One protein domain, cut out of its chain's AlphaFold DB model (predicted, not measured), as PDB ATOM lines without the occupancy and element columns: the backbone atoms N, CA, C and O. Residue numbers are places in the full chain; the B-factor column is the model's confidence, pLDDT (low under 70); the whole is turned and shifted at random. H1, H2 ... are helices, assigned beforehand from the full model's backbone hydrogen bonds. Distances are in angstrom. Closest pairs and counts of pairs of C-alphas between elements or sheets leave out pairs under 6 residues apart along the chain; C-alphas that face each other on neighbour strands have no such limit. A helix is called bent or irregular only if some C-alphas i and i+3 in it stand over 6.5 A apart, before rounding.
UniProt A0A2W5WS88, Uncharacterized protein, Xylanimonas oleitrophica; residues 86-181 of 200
ATOM      1  N   TYR A  86      34.210  46.251 -23.479       86.06
ATOM      2  CA  TYR A  86      34.068  47.627 -22.994       86.06
ATOM      3  C   TYR A  86      32.608  48.104 -23.016       86.06
ATOM      4  O   TYR A  86      32.152  48.728 -22.061       86.06
ATOM      5  N   LEU A  87      31.832  47.747 -24.048       87.12
ATOM      6  CA  LEU A  87      30.389  48.016 -24.094       87.12
ATOM      7  C   LEU A  87      29.637  47.166 -23.072       87.12
ATOM      8  O   LEU A  87      28.700  47.637 -22.429       87.12
ATOM      9  N   TRP A  88      30.076  45.921 -22.891       86.38
ATOM     10  CA  TRP A  88      29.567  45.054 -21.838       86.38
ATOM     11  C   TRP A  88      29.790  45.671 -20.449       86.38
ATOM     12  O   TRP A  88      28.868  45.670 -19.633       86.38
ATOM     13  N   LEU A  89      30.975  46.239 -20.194       84.81
ATOM     14  CA  LEU A  89      31.301  46.901 -18.931       84.81
ATOM     15  C   LEU A  89      30.511  48.203 -18.755       84.81
ATOM     16  O   LEU A  89      29.946  48.421 -17.689       84.81
ATOM     17  N   ALA A  90      30.396  49.025 -19.799       85.38
ATOM     18  CA  ALA A  90      29.598  50.249 -19.765       85.38
ATOM     19  C   ALA A  90      28.129  49.959 -19.414       85.38
ATOM     20  O   ALA A  90      27.539  50.644 -18.583       85.38
ATOM     21  N   TYR A  91      27.549  48.899 -19.974       83.81
ATOM     22  CA  TYR A  91      26.200  48.461 -19.617       83.81
ATOM     23  C   TYR A  91      26.109  47.907 -18.189       83.81
ATOM     24  O   TYR A  91      25.163  48.201 -17.465       83.81
ATOM     25  N   ARG A  92      27.084  47.100 -17.755       82.25
ATOM     26  CA  ARG A  92      27.037  46.402 -16.458       82.25
ATOM     27  C   ARG A  92      27.370  47.293 -15.262       82.25
ATOM     28  O   ARG A  92      26.758  47.106 -14.215       82.25
ATOM     29  N   ALA A  93      28.343  48.188 -15.404       77.94
ATOM     30  CA  ALA A  93      28.883  49.008 -14.319       77.94
ATOM     31  C   ALA A  93      28.366  50.450 -14.355       77.94
ATOM     32  O   ALA A  93      28.154  51.044 -13.306       77.94
ATOM     33  N   LEU A  94      28.140  51.003 -15.551       81.19
ATOM     34  CA  LEU A  94      27.725  52.400 -15.727       81.19
ATOM     35  C   LEU A  94      26.248  52.538 -16.126       81.19
ATOM     36  O   LEU A  94      25.803  53.647 -16.410       81.19
ATOM     37  N   ASP A  95      25.508  51.422 -16.201       79.62
ATOM     38  CA  ASP A  95      24.116  51.344 -16.675       79.62
ATOM     39  C   ASP A  95      23.895  52.098 -18.006       79.62
ATOM     40  O   ASP A  95      22.840  52.687 -18.263       79.62
ATOM     41  N   ARG A  96      24.928  52.117 -18.864       82.44
ATOM     42  CA  ARG A  96      24.896  52.784 -20.170       82.44
ATOM     43  C   ARG A  96      24.106  51.948 -21.171       82.44
ATOM     44  O   ARG A  96      24.183  50.719 -21.188       82.44
ATOM     45  N   ARG A  97      23.385  52.639 -22.054       81.81
ATOM     46  CA  ARG A  97      22.656  52.014 -23.162       81.81
ATOM     47  C   ARG A  97      23.643  51.454 -24.189       81.81
ATOM     48  O   ARG A  97      24.647  52.089 -24.507       81.81
ATOM     49  N   LEU A  98      23.351  50.255 -24.684       83.69
ATOM     50  CA  LEU A  98      24.119  49.592 -25.739       83.69
ATOM     51  C   LEU A  98      23.597  50.003 -27.127       83.69
ATOM     52  O   LEU A  98      22.399  50.234 -27.253       83.69
ATOM     53  N   PRO A  99      24.454  50.034 -28.169       85.06
ATOM     54  CA  PRO A  99      24.020  50.234 -29.552       85.06
ATOM     55  C   PRO A  99      22.991  49.192 -30.015       85.06
ATOM     56  O   PRO A  99      23.021  48.042 -29.569       85.06
ATOM     57  N   GLU A 100      22.173  49.566 -31.003       82.50
ATOM     58  CA  GLU A 100      21.031  48.792 -31.526       82.50
ATOM     59  C   GLU A 100      21.356  47.337 -31.849       82.50
ATOM     60  O   GLU A 100      20.617  46.422 -31.483       82.50
ATOM     61  N   ARG A 101      22.523  47.112 -32.460       85.19
ATOM     62  CA  ARG A 101      23.006  45.782 -32.845       85.19
ATOM     63  C   ARG A 101      23.089  44.782 -31.683       85.19
ATOM     64  O   ARG A 101      23.068  43.581 -31.922       85.19
ATOM     65  N   TYR A 102      23.170  45.254 -30.435       86.69
ATOM     66  CA  TYR A 102      23.246  44.410 -29.236       86.69
ATOM     67  C   TYR A 102      21.967  44.413 -28.394       86.69
ATOM     68  O   TYR A 102      21.953  43.806 -27.322       86.69
ATOM     69  N   LEU A 103      20.876  45.040 -28.847       84.31
ATOM     70  CA  LEU A 103      19.620  45.066 -28.088       84.31
ATOM     71  C   LEU A 103      19.095  43.662 -27.798       84.31
ATOM     72  O   LEU A 103      18.683  43.373 -26.678       84.31
ATOM     73  N   TRP A 104      19.197  42.745 -28.759       81.25
ATOM     74  CA  TRP A 104      18.795  41.351 -28.569       81.25
ATOM     75  C   TRP A 104      19.614  40.636 -27.492       81.25
ATOM     76  O   TRP A 104      19.077  39.826 -26.734       81.25
ATOM     77  N   TRP A 105      20.896  40.988 -27.367       85.06
ATOM     78  CA  TRP A 105      21.736  40.509 -26.276       85.06
ATOM     79  C   TRP A 105      21.262  41.063 -24.923       85.06
ATOM     80  O   TRP A 105      21.167  40.308 -23.956       85.06
ATOM     81  N   VAL A 106      20.890  42.347 -24.854       85.56
ATOM     82  CA  VAL A 106      20.337  42.973 -23.637       85.56
ATOM     83  C   VAL A 106      19.009  42.334 -23.233       85.56
ATOM     84  O   VAL A 106      18.804  42.024 -22.059       85.56
ATOM     85  N   VAL A 107      18.120  42.074 -24.196       83.88
ATOM     86  CA  VAL A 107      16.842  41.387 -23.963       83.88
ATOM     87  C   VAL A 107      17.076  40.010 -23.344       83.88
ATOM     88  O   VAL A 107      16.429  39.665 -22.352       83.88
ATOM     89  N   ASP A 108      18.016  39.235 -23.884       82.31
ATOM     90  CA  ASP A 108      18.353  37.920 -23.339       82.31
ATOM     91  C   ASP A 108      19.049  38.001 -21.971       82.31
ATOM     92  O   ASP A 108      18.776  37.161 -21.108       82.31
ATOM     93  N   ASP A 109      19.873  39.024 -21.717       82.44
ATOM     94  CA  ASP A 109      20.474  39.284 -20.401       82.44
ATOM     95  C   ASP A 109      19.390  39.562 -19.349       82.44
ATOM     96  O   ASP A 109      19.333  38.865 -18.335       82.44
ATOM     97  N   ILE A 110      18.466  40.495 -19.613       81.75
ATOM     98  CA  ILE A 110      17.367  40.864 -18.700       81.75
ATOM     99  C   ILE A 110      16.415  39.676 -18.473       81.75
ATOM    100  O   ILE A 110      15.945  39.426 -17.350       81.75
ATOM    101  N   ARG A 111      16.126  38.904 -19.530       76.25
ATOM    102  CA  ARG A 111      15.265  37.710 -19.472       76.25
ATOM    103  C   ARG A 111      15.963  36.484 -18.870       76.25
ATOM    104  O   ARG A 111      15.265  35.540 -18.475       76.25
ATOM    105  N   GLY A 112      17.282  36.516 -18.711       73.12
ATOM    106  CA  GLY A 112      18.077  35.434 -18.146       73.12
ATOM    107  C   GLY A 112      17.937  35.266 -16.622       73.12
ATOM    108  O   GLY A 112      17.564  36.202 -15.909       73.12
ATOM    109  N   PRO A 113      18.257  34.070 -16.086       68.62
ATOM    110  CA  PRO A 113      18.324  33.827 -14.641       68.62
ATOM    111  C   PRO A 113      19.510  34.550 -13.980       68.62
ATOM    112  O   PRO A 113      19.426  34.945 -12.820       68.62
ATOM    113  N   LEU A 114      20.588  34.791 -14.733       69.88
ATOM    114  CA  LEU A 114      21.802  35.483 -14.281       69.88
ATOM    115  C   LEU A 114      21.567  36.959 -13.922       69.88
ATOM    116  O   LEU A 114      22.320  37.516 -13.128       69.88
ATOM    117  N   TYR A 115      20.515  37.587 -14.457       70.75
ATOM    118  CA  TYR A 115      20.134  38.950 -14.078       70.75
ATOM    119  C   TYR A 115      19.735  39.042 -12.600       70.75
ATOM    120  O   TYR A 115      20.117  39.988 -11.917       70.75
ATOM    121  N   LEU A 116      19.020  38.030 -12.088       68.94
ATOM    122  CA  LEU A 116      18.643  37.981 -10.676       68.94
ATOM    123  C   LEU A 116      19.881  37.829  -9.789       68.94
ATOM    124  O   LEU A 116      20.029  38.573  -8.829       68.94
ATOM    125  N   TRP A 117      20.791  36.923 -10.151       70.62
ATOM    126  CA  TRP A 117      22.041  36.710  -9.419       70.62
ATOM    127  C   TRP A 117      22.927  37.953  -9.387       70.62
ATOM    128  O   TRP A 117      23.472  38.295  -8.339       70.62
ATOM    129  N   ARG A 118      23.031  38.673 -10.508       74.06
ATOM    130  CA  ARG A 118      23.761  39.947 -10.573       74.06
ATOM    131  C   ARG A 118      23.164  40.995  -9.638       74.06
ATOM    132  O   ARG A 118      23.888  41.722  -8.973       74.06
ATOM    133  N   ARG A 119      21.838  41.083  -9.589       72.31
ATOM    134  CA  ARG A 119      21.160  42.055  -8.734       72.31
ATOM    135  C   ARG A 119      21.293  41.695  -7.258       72.31
ATOM    136  O   ARG A 119      21.588  42.564  -6.450       72.31
ATOM    137  N   LEU A 120      21.106  40.417  -6.937       73.00
ATOM    138  CA  LEU A 120      21.221  39.911  -5.576       73.00
ATOM    139  C   LEU A 120      22.640  40.113  -5.041       73.00
ATOM    140  O   LEU A 120      22.799  40.609  -3.936       73.00
ATOM    141  N   SER A 121      23.663  39.804  -5.844       75.56
ATOM    142  CA  SER A 121      25.063  40.019  -5.451       75.56
ATOM    143  C   SER A 121      25.382  41.492  -5.197       75.56
ATOM    144  O   SER A 121      26.003  41.793  -4.184       75.56
ATOM    145  N   LEU A 122      24.909  42.416  -6.042       76.75
ATOM    146  CA  LEU A 122      25.085  43.855  -5.805       76.75
ATOM    147  C   LEU A 122      24.361  44.333  -4.540       76.75
ATOM    148  O   LEU A 122      24.944  45.084  -3.770       76.75
ATOM    149  N   ALA A 123      23.130  43.875  -4.306       73.88
ATOM    150  CA  ALA A 123      22.349  44.250  -3.129       73.88
ATOM    151  C   ALA A 123      22.979  43.726  -1.824       73.88
ATOM    152  O   ALA A 123      23.087  44.459  -0.842       73.88
ATOM    153  N   VAL A 124      23.453  42.477  -1.840       76.00
ATOM    154  CA  VAL A 124      24.198  41.869  -0.730       76.00
ATOM    155  C   VAL A 124      25.506  42.619  -0.482       76.00
ATOM    156  O   VAL A 124      25.791  42.968   0.660       76.00
ATOM    157  N   ALA A 125      26.271  42.924  -1.534       79.56
ATOM    158  CA  ALA A 125      27.518  43.674  -1.416       79.56
ATOM    159  C   ALA A 125      27.287  45.089  -0.862       79.56
ATOM    160  O   ALA A 125      28.002  45.508   0.045       79.56
ATOM    161  N   SER A 126      26.261  45.805  -1.341       74.81
ATOM    162  CA  SER A 126      25.910  47.126  -0.809       74.81
ATOM    163  C   SER A 126      25.451  47.052   0.644       74.81
ATOM    164  O   SER A 126      25.887  47.864   1.449       74.81
ATOM    165  N   GLY A 127      24.630  46.058   1.005       76.88
ATOM    166  CA  GLY A 127      24.175  45.865   2.383       76.88
ATOM    167  C   GLY A 127      25.331  45.571   3.338       76.88
ATOM    168  O   GLY A 127      25.413  46.175   4.405       76.88
ATOM    169  N   ALA A 128      26.262  44.705   2.926       78.75
ATOM    170  CA  ALA A 128      27.476  44.407   3.681       78.75
ATOM    171  C   ALA A 128      28.372  45.645   3.841       78.75
ATOM    172  O   ALA A 128      28.862  45.905   4.938       78.75
ATOM    173  N   LEU A 129      28.545  46.440   2.778       81.75
ATOM    174  CA  LEU A 129      29.338  47.670   2.813       81.75
ATOM    175  C   LEU A 129      28.713  48.731   3.731       81.75
ATOM    176  O   LEU A 129      29.414  49.315   4.553       81.75
ATOM    177  N   THR A 130      27.401  48.959   3.629       79.50
ATOM    178  CA  THR A 130      26.675  49.886   4.512       79.50
ATOM    179  C   THR A 130      26.765  49.440   5.967       79.50
ATOM    180  O   THR A 130      27.022  50.263   6.841       79.50
ATOM    181  N   TYR A 131      26.609  48.140   6.231       77.00
ATOM    182  CA  TYR A 131      26.763  47.589   7.573       77.00
ATOM    183  C   TYR A 131      28.176  47.828   8.121       77.00
ATOM    184  O   TYR A 131      28.324  48.329   9.236       77.00
ATOM    185  N   ALA A 132      29.212  47.536   7.328       79.44
ATOM    186  CA  ALA A 132      30.602  47.779   7.708       79.44
ATOM    187  C   ALA A 132      30.858  49.265   8.011       79.44
ATOM    188  O   ALA A 132      31.422  49.585   9.054       79.44
ATOM    189  N   ALA A 133      30.380  50.174   7.157       80.31
ATOM    190  CA  ALA A 133      30.529  51.616   7.347       80.31
ATOM    191  C   ALA A 133      29.848  52.119   8.634       80.31
ATOM    192  O   ALA A 133      30.460  52.853   9.405       80.31
ATOM    193  N   LEU A 134      28.612  51.686   8.906       80.25
ATOM    194  CA  LEU A 134      27.878  52.059  10.125       80.25
ATOM    195  C   LEU A 134      28.491  51.458  11.397       80.25
ATOM    196  O   LEU A 134      28.395  52.058  12.469       80.25
ATOM    197  N   SER A 135      29.128  50.291  11.275       76.25
ATOM    198  CA  SER A 135      29.856  49.645  12.370       76.25
ATOM    199  C   SER A 135      31.132  50.420  12.708       76.25
ATOM    200  O   SER A 135      31.375  50.713  13.873       76.25
ATOM    201  N   VAL A 136      31.908  50.821  11.693       79.62
ATOM    202  CA  VAL A 136      33.103  51.671  11.862       79.62
ATOM    203  C   VAL A 136      32.738  53.043  12.432       79.62
ATOM    204  O   VAL A 136      33.453  53.561  13.282       79.62
ATOM    205  N   ALA A 137      31.604  53.611  12.019       79.94
ATOM    206  CA  ALA A 137      31.111  54.894  12.522       79.94
ATOM    207  C   ALA A 137      30.576  54.842  13.970       79.94
ATOM    208  O   ALA A 137      30.117  55.861  14.479       79.94
ATOM    209  N   GLY A 138      30.576  53.674  14.626       74.44
ATOM    210  CA  GLY A 138      30.112  53.515  16.007       74.44
ATOM    211  C   GLY A 138      28.599  53.675  16.195       74.44
ATOM    212  O   GLY A 138      28.120  53.687  17.324       74.44
ATOM    213  N   VAL A 139      27.831  53.773  15.105       70.56
ATOM    214  CA  VAL A 139      26.366  53.946  15.130       70.56
ATOM    215  C   VAL A 139      25.670  52.653  15.563       70.56
ATOM    216  O   VAL A 139      24.640  52.674  16.236       70.56
ATOM    217  N   LEU A 140      26.241  51.501  15.206       68.06
ATOM    218  CA  LEU A 140      25.736  50.188  15.600       68.06
ATOM    219  C   LEU A 140      26.360  49.765  16.940       68.06
ATOM    220  O   LEU A 140      27.260  48.936  16.992       68.06
ATOM    221  N   VAL A 141      25.854  50.328  18.043       60.22
ATOM    222  CA  VAL A 141      26.342  50.105  19.427       60.22
ATOM    223  C   VAL A 141      25.985  48.704  19.982       60.22
ATOM    224  O   VAL A 141      26.177  48.412  21.158       60.22
ATOM    225  N   ARG A 142      25.464  47.777  19.165       56.34
ATOM    226  CA  ARG A 142      24.984  46.460  19.625       56.34
ATOM    227  C   ARG A 142      25.616  45.334  18.809       56.34
ATOM    228  O   ARG A 142      25.559  45.350  17.585       56.34
ATOM    229  N   GLY A 143      26.233  44.393  19.530       61.03
ATOM    230  CA  GLY A 143      27.207  43.416  19.041       61.03
ATOM    231  C   GLY A 143      26.875  42.750  17.709       61.03
ATOM    232  O   GLY A 143      25.757  42.283  17.478       61.03
ATOM    233  N   PHE A 144      27.895  42.681  16.855       67.69
ATOM    234  CA  PHE A 144      27.927  41.849  15.660       67.69
ATOM    235  C   PHE A 144      27.415  40.443  15.997       67.69
ATOM    236  O   PHE A 144      28.038  39.707  16.761       67.69
ATOM    237  N   SER A 145      26.260  40.079  15.442       75.94
ATOM    238  CA  SER A 145      25.730  38.726  15.539       75.94
ATOM    239  C   SER A 145      25.489  38.189  14.138       75.94
ATOM    240  O   SER A 145      24.985  38.892  13.255       75.94
ATOM    241  N   TRP A 146      25.802  36.911  13.940       75.44
ATOM    242  CA  TRP A 146      25.476  36.208  12.704       75.44
ATOM    243  C   TRP A 146      23.969  36.228  12.404       75.44
ATOM    244  O   TRP A 146      23.584  36.222  11.238       75.44
ATOM    245  N   GLY A 147      23.118  36.337  13.435       79.50
ATOM    246  CA  GLY A 147      21.668  36.483  13.291       79.50
ATOM    247  C   GLY A 147      21.259  37.783  12.595       79.50
ATOM    248  O   GLY A 147      20.426  37.756  11.693       79.50
ATOM    249  N   THR A 148      21.887  38.912  12.941       72.75
ATOM    250  CA  THR A 148      21.627  40.208  12.289       72.75
ATOM    251  C   THR A 148      22.038  40.176  10.819       72.75
ATOM    252  O   THR A 148      21.273  40.597   9.950       72.75
ATOM    253  N   VAL A 149      23.216  39.614  10.522       74.12
ATOM    254  CA  VAL A 149      23.698  39.440   9.143       74.12
ATOM    255  C   VAL A 149      22.735  38.553   8.351       74.12
ATOM    256  O   VAL A 149      22.317  38.924   7.255       74.12
ATOM    257  N   ALA A 150      22.316  37.418   8.918       79.38
ATOM    258  CA  ALA A 150      21.366  36.512   8.280       79.38
ATOM    259  C   ALA A 150      20.005  37.180   8.009       79.38
ATOM    260  O   ALA A 150      19.476  37.053   6.906       79.38
ATOM    261  N   ALA A 151      19.464  37.939   8.969       80.06
ATOM    262  CA  ALA A 151      18.201  38.659   8.810       80.06
ATOM    263  C   ALA A 151      18.280  39.743   7.721       80.06
ATOM    264  O   ALA A 151      17.363  39.860   6.905       80.06
ATOM    265  N   MET A 152      19.389  40.490   7.643       75.50
ATOM    266  CA  MET A 152      19.609  41.464   6.568       75.50
ATOM    267  C   MET A 152      19.697  40.777   5.204       75.50
ATOM    268  O   MET A 152      19.014  41.190   4.269       75.50
ATOM    269  N   LEU A 153      20.489  39.706   5.084       76.50
ATOM    270  CA  LEU A 153      20.604  38.941   3.839       76.50
ATOM    271  C   LEU A 153      19.249  38.374   3.397       76.50
ATOM    272  O   LEU A 153      18.908  38.461   2.217       76.50
ATOM    273  N   ALA A 154      18.453  37.852   4.333       81.19
ATOM    274  CA  ALA A 154      17.103  37.367   4.067       81.19
ATOM    275  C   ALA A 154      16.168  38.501   3.615       81.19
ATOM    276  O   ALA A 154      15.471  38.348   2.613       81.19
ATOM    277  N   GLY A 155      16.195  39.659   4.281       81.25
ATOM    278  CA  GLY A 155      15.424  40.839   3.880       81.25
ATOM    279  C   GLY A 155      15.795  41.332   2.477       81.25
ATOM    280  O   GLY A 155      14.916  41.560   1.646       81.25
ATOM    281  N   PHE A 156      17.091  41.410   2.165       73.69
ATOM    282  CA  PHE A 156      17.586  41.758   0.829       73.69
ATOM    283  C   PHE A 156      17.190  40.729  -0.230       73.69
ATOM    284  O   PHE A 156      16.832  41.110  -1.346       73.69
ATOM    285  N   LEU A 157      17.225  39.437   0.105       75.19
ATOM    286  CA  LEU A 157      16.771  38.359  -0.769       75.19
ATOM    287  C   LEU A 157      15.273  38.490  -1.064       75.19
ATOM    288  O   LEU A 157      14.890  38.518  -2.235       75.19
ATOM    289  N   VAL A 158      14.440  38.628  -0.029       81.06
ATOM    290  CA  VAL A 158      12.984  38.801  -0.152       81.06
ATOM    291  C   VAL A 158      12.670  40.045  -0.977       81.06
ATOM    292  O   VAL A 158      11.960  39.948  -1.978       81.06
ATOM    293  N   MET A 159      13.271  41.191  -0.652       74.06
ATOM    294  CA  MET A 159      13.075  42.435  -1.401       74.06
ATOM    295  C   MET A 159      13.522  42.297  -2.865       74.06
ATOM    296  O   MET A 159      12.814  42.731  -3.774       74.06
ATOM    297  N   SER A 160      14.654  41.636  -3.134       69.56
ATOM    298  CA  SER A 160      15.148  41.388  -4.499       69.56
ATOM    299  C   SER A 160      14.221  40.481  -5.314       69.56
ATOM    300  O   SER A 160      14.098  40.654  -6.529       69.56
ATOM    301  N   VAL A 161      13.563  39.516  -4.665       75.12
ATOM    302  CA  VAL A 161      12.578  38.629  -5.297       75.12
ATOM    303  C   VAL A 161      11.271  39.372  -5.564       75.12
ATOM    304  O   VAL A 161      10.779  39.320  -6.693       75.12
ATOM    305  N   LEU A 162      10.747  40.110  -4.582       79.19
ATOM    306  CA  LEU A 162       9.499  40.875  -4.704       79.19
ATOM    307  C   LEU A 162       9.599  41.960  -5.785       79.19
ATOM    308  O   LEU A 162       8.714  42.109  -6.626       79.19
ATOM    309  N   THR A 163      10.726  42.667  -5.842       73.00
ATOM    310  CA  THR A 163      10.953  43.746  -6.818       73.00
ATOM    311  C   THR A 163      11.442  43.248  -8.183       73.00
ATOM    312  O   THR A 163      11.590  44.032  -9.126       73.00
ATOM    313  N   ARG A 164      11.655  41.933  -8.350       70.81
ATOM    314  CA  ARG A 164      12.186  41.328  -9.584       70.81
ATOM    315  C   ARG A 164      11.376  41.707 -10.821       70.81
ATOM    316  O   ARG A 164      11.954  41.973 -11.876       70.81
ATOM    317  N   GLY A 165      10.049  41.698 -10.703       70.44
ATOM    318  CA  GLY A 165       9.136  42.039 -11.795       70.44
ATOM    319  C   GLY A 165       9.224  43.515 -12.180       70.44
ATOM    320  O   GLY A 165       9.361  43.826 -13.363       70.44
ATOM    321  N   TYR A 166       9.226  44.400 -11.180       74.06
ATOM    322  CA  TYR A 166       9.347  45.845 -11.364       74.06
ATOM    323  C   TYR A 166      10.651  46.198 -12.082       74.06
ATOM    324  O   TYR A 166      10.636  46.777 -13.161       74.06
ATOM    325  N   HIS A 167      11.782  45.720 -11.570       72.56
ATOM    326  CA  HIS A 167      13.077  46.064 -12.140       72.56
ATOM    327  C   HIS A 167      13.319  45.509 -13.536       72.56
ATOM    328  O   HIS A 167      13.981  46.157 -14.345       72.56
ATOM    329  N   ARG A 168      12.772  44.330 -13.847       76.75
ATOM    330  CA  ARG A 168      12.796  43.814 -15.219       76.75
ATOM    331  C   ARG A 168      12.022  44.711 -16.170       76.75
ATOM    332  O   ARG A 168      12.504  44.956 -17.269       76.75
ATOM    333  N   ARG A 169      10.848  45.193 -15.755       77.69
ATOM    334  CA  ARG A 169      10.029  46.107 -16.560       77.69
ATOM    335  C   ARG A 169      10.747  47.439 -16.767       77.69
ATOM    336  O   ARG A 169      10.892  47.848 -17.912       77.69
ATOM    337  N   THR A 170      11.294  48.036 -15.708       80.50
ATOM    338  CA  THR A 170      12.052  49.295 -15.793       80.50
ATOM    339  C   THR A 170      13.309  49.156 -16.651       80.50
ATOM    340  O   THR A 170      13.587  50.018 -17.475       80.50
ATOM    341  N   ALA A 171      14.062  48.059 -16.515       79.94
ATOM    342  CA  ALA A 171      15.243  47.814 -17.344       79.94
ATOM    343  C   ALA A 171      14.871  47.614 -18.822       79.94
ATOM    344  O   ALA A 171      15.571  48.114 -19.699       79.94
ATOM    345  N   MET A 172      13.759  46.924 -19.102       81.19
ATOM    346  CA  MET A 172      13.248  46.754 -20.464       81.19
ATOM    347  C   MET A 172      12.799  48.094 -21.065       81.19
ATOM    348  O   MET A 172      13.110  48.376 -22.216       81.19
ATOM    349  N   GLN A 173      12.129  48.943 -20.282       82.12
ATOM    350  CA  GLN A 173      11.778  50.306 -20.690       82.12
ATOM    351  C   GLN A 173      13.028  51.124 -21.012       82.12
ATOM    352  O   GLN A 173      13.220  51.515 -22.160       82.12
ATOM    353  N   ARG A 174      13.944  51.246 -20.046       79.56
ATOM    354  CA  ARG A 174      15.134  52.092 -20.166       79.56
ATOM    355  C   ARG A 174      16.060  51.691 -21.313       79.56
ATOM    356  O   ARG A 174      16.679  52.575 -21.903       79.56
ATOM    357  N   HIS A 175      16.216  50.392 -21.573       80.12
ATOM    358  CA  HIS A 175      17.236  49.884 -22.501       80.12
ATOM    359  C   HIS A 175      16.686  49.381 -23.835       80.12
ATOM    360  O   HIS A 175      17.452  49.323 -24.789       80.12
ATOM    361  N   VAL A 176      15.401  49.021 -23.920       78.81
ATOM    362  CA  VAL A 176      14.806  48.455 -25.144       78.81
ATOM    363  C   VAL A 176      13.746  49.379 -25.731       78.81
ATOM    364  O   VAL A 176      13.837  49.713 -26.907       78.81
ATOM    365  N   TYR A 177      12.763  49.816 -24.939       77.19
ATOM    366  CA  TYR A 177      11.650  50.620 -25.466       77.19
ATOM    367  C   TYR A 177      12.020  52.091 -25.683       77.19
ATOM    368  O   TYR A 177      11.639  52.666 -26.696       77.19
ATOM    369  N   ASP A 178      12.829  52.674 -24.798       79.88
ATOM    370  CA  ASP A 178      13.266  54.074 -24.897       79.88
ATOM    371  C   ASP A 178      14.491  54.255 -25.811       79.88
ATOM    372  O   ASP A 178      15.174  55.287 -25.760       79.88
ATOM    373  N   HIS A 179      14.847  53.231 -26.591       74.25
ATOM    374  CA  HIS A 179      15.999  53.293 -27.475       74.25
ATOM    375  C   HIS A 179      15.685  54.200 -28.685       74.25
ATOM    376  O   HIS A 179      14.652  54.002 -29.324       74.25
ATOM    377  N   PRO A 180      16.555  55.162 -29.053       68.94
ATOM    378  CA  PRO A 180      16.297  56.107 -30.149       68.94
ATOM    379  C   PRO A 180      15.966  55.438 -31.498       68.94
ATOM    380  O   PRO A 180      15.113  55.943 -32.220       68.94
ATOM    381  N   ALA A 181      16.521  54.253 -31.778       65.62
ATOM    382  CA  ALA A 181      16.083  53.340 -32.852       65.62
ATOM    383  C   ALA A 181      14.563  53.182 -32.984       65.62
ATOM    384  O   ALA A 181      13.997  53.258 -34.070       65.62
TER     385      ALA A 181
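What this domain is: This is residues 86 to 181 of the 200 residues of an uncharacterized protein of Xylanimonas oleitrophica (UniProt A0A2W5WS88). Two pairs of helices set end to end make a long, loose rod. At one end H3 and H4 form a helical hairpin, a narrow V that opens toward its link; at the other end H2 and H5 lie side by side, running opposite ways, and the short H1 touches no helix. The printed part has 96 residues with five named helices, H1 to H5 in order along the chain, and no named strand: the class is all helix. The whole is loose, with a radius of gyration of the C-alphas of 17.0 A, and spans 54 by 25 by 18 A.

How they stand to each other: Start at H1, residues 86 to 93; it is apart from H2, residues 100 to 111, though a short link of six residues joins them. Go on through a tight link to H3, residues 114 to 136, which is about perpendicular to H2 at 73 degrees; they are close but not clearly touching, with the closest C-alphas, those of Asp 109 and Tyr 115, 6.3 A apart. Past a short link comes H4, residues 146 to 162, which touches H3 and forms a hairpin with it; their closest C-alphas, those of Leu 120 and Ser 160, are 6.3 A apart. They run opposite ways at a steep tilt of 38 degrees, only just past shallow. H5, residues 164 to 177, and H4 meet only through their tight link. Look at Ile 110 and Arg 168 for the place where H5 touches H2: these closest C-alphas are 6.5 A apart, and the helices run opposite ways at a shallow tilt of 7 degrees. In H1, H3, H4 and H5 each backbone O i to N i+4 pair is within hydrogen-bond range; in H2, 6 of 8 are.

Where its parts are: Find C-alpha 86 at (34.068, 47.627, -22.994), where H1 begins. H2 is irregular, with C-alphas 101 and 104 7.5 A apart. From C-alpha 114 at (21.802, 35.483, -14.281), H3 runs 32.8 A to C-alpha 136. H4 runs 24.1 A, from C-alpha 146 to C-alpha 162. H5 runs 18.4 A and ends with C-alpha 177 at (11.650, 50.620, -25.466); it is only just irregular, with C-alphas 174 and 177 6.51 A apart.

The domain as a whole: The two C-alphas farthest apart are those of Gly 143 and Ala 181, at 54.0 A. The printed part has no cut and no long link. The mean pLDDT of the printed part is 77.2; look for values under 70 at residues 113 to 114, 116, 140 to 144, 160 and 180 to 181 of this model.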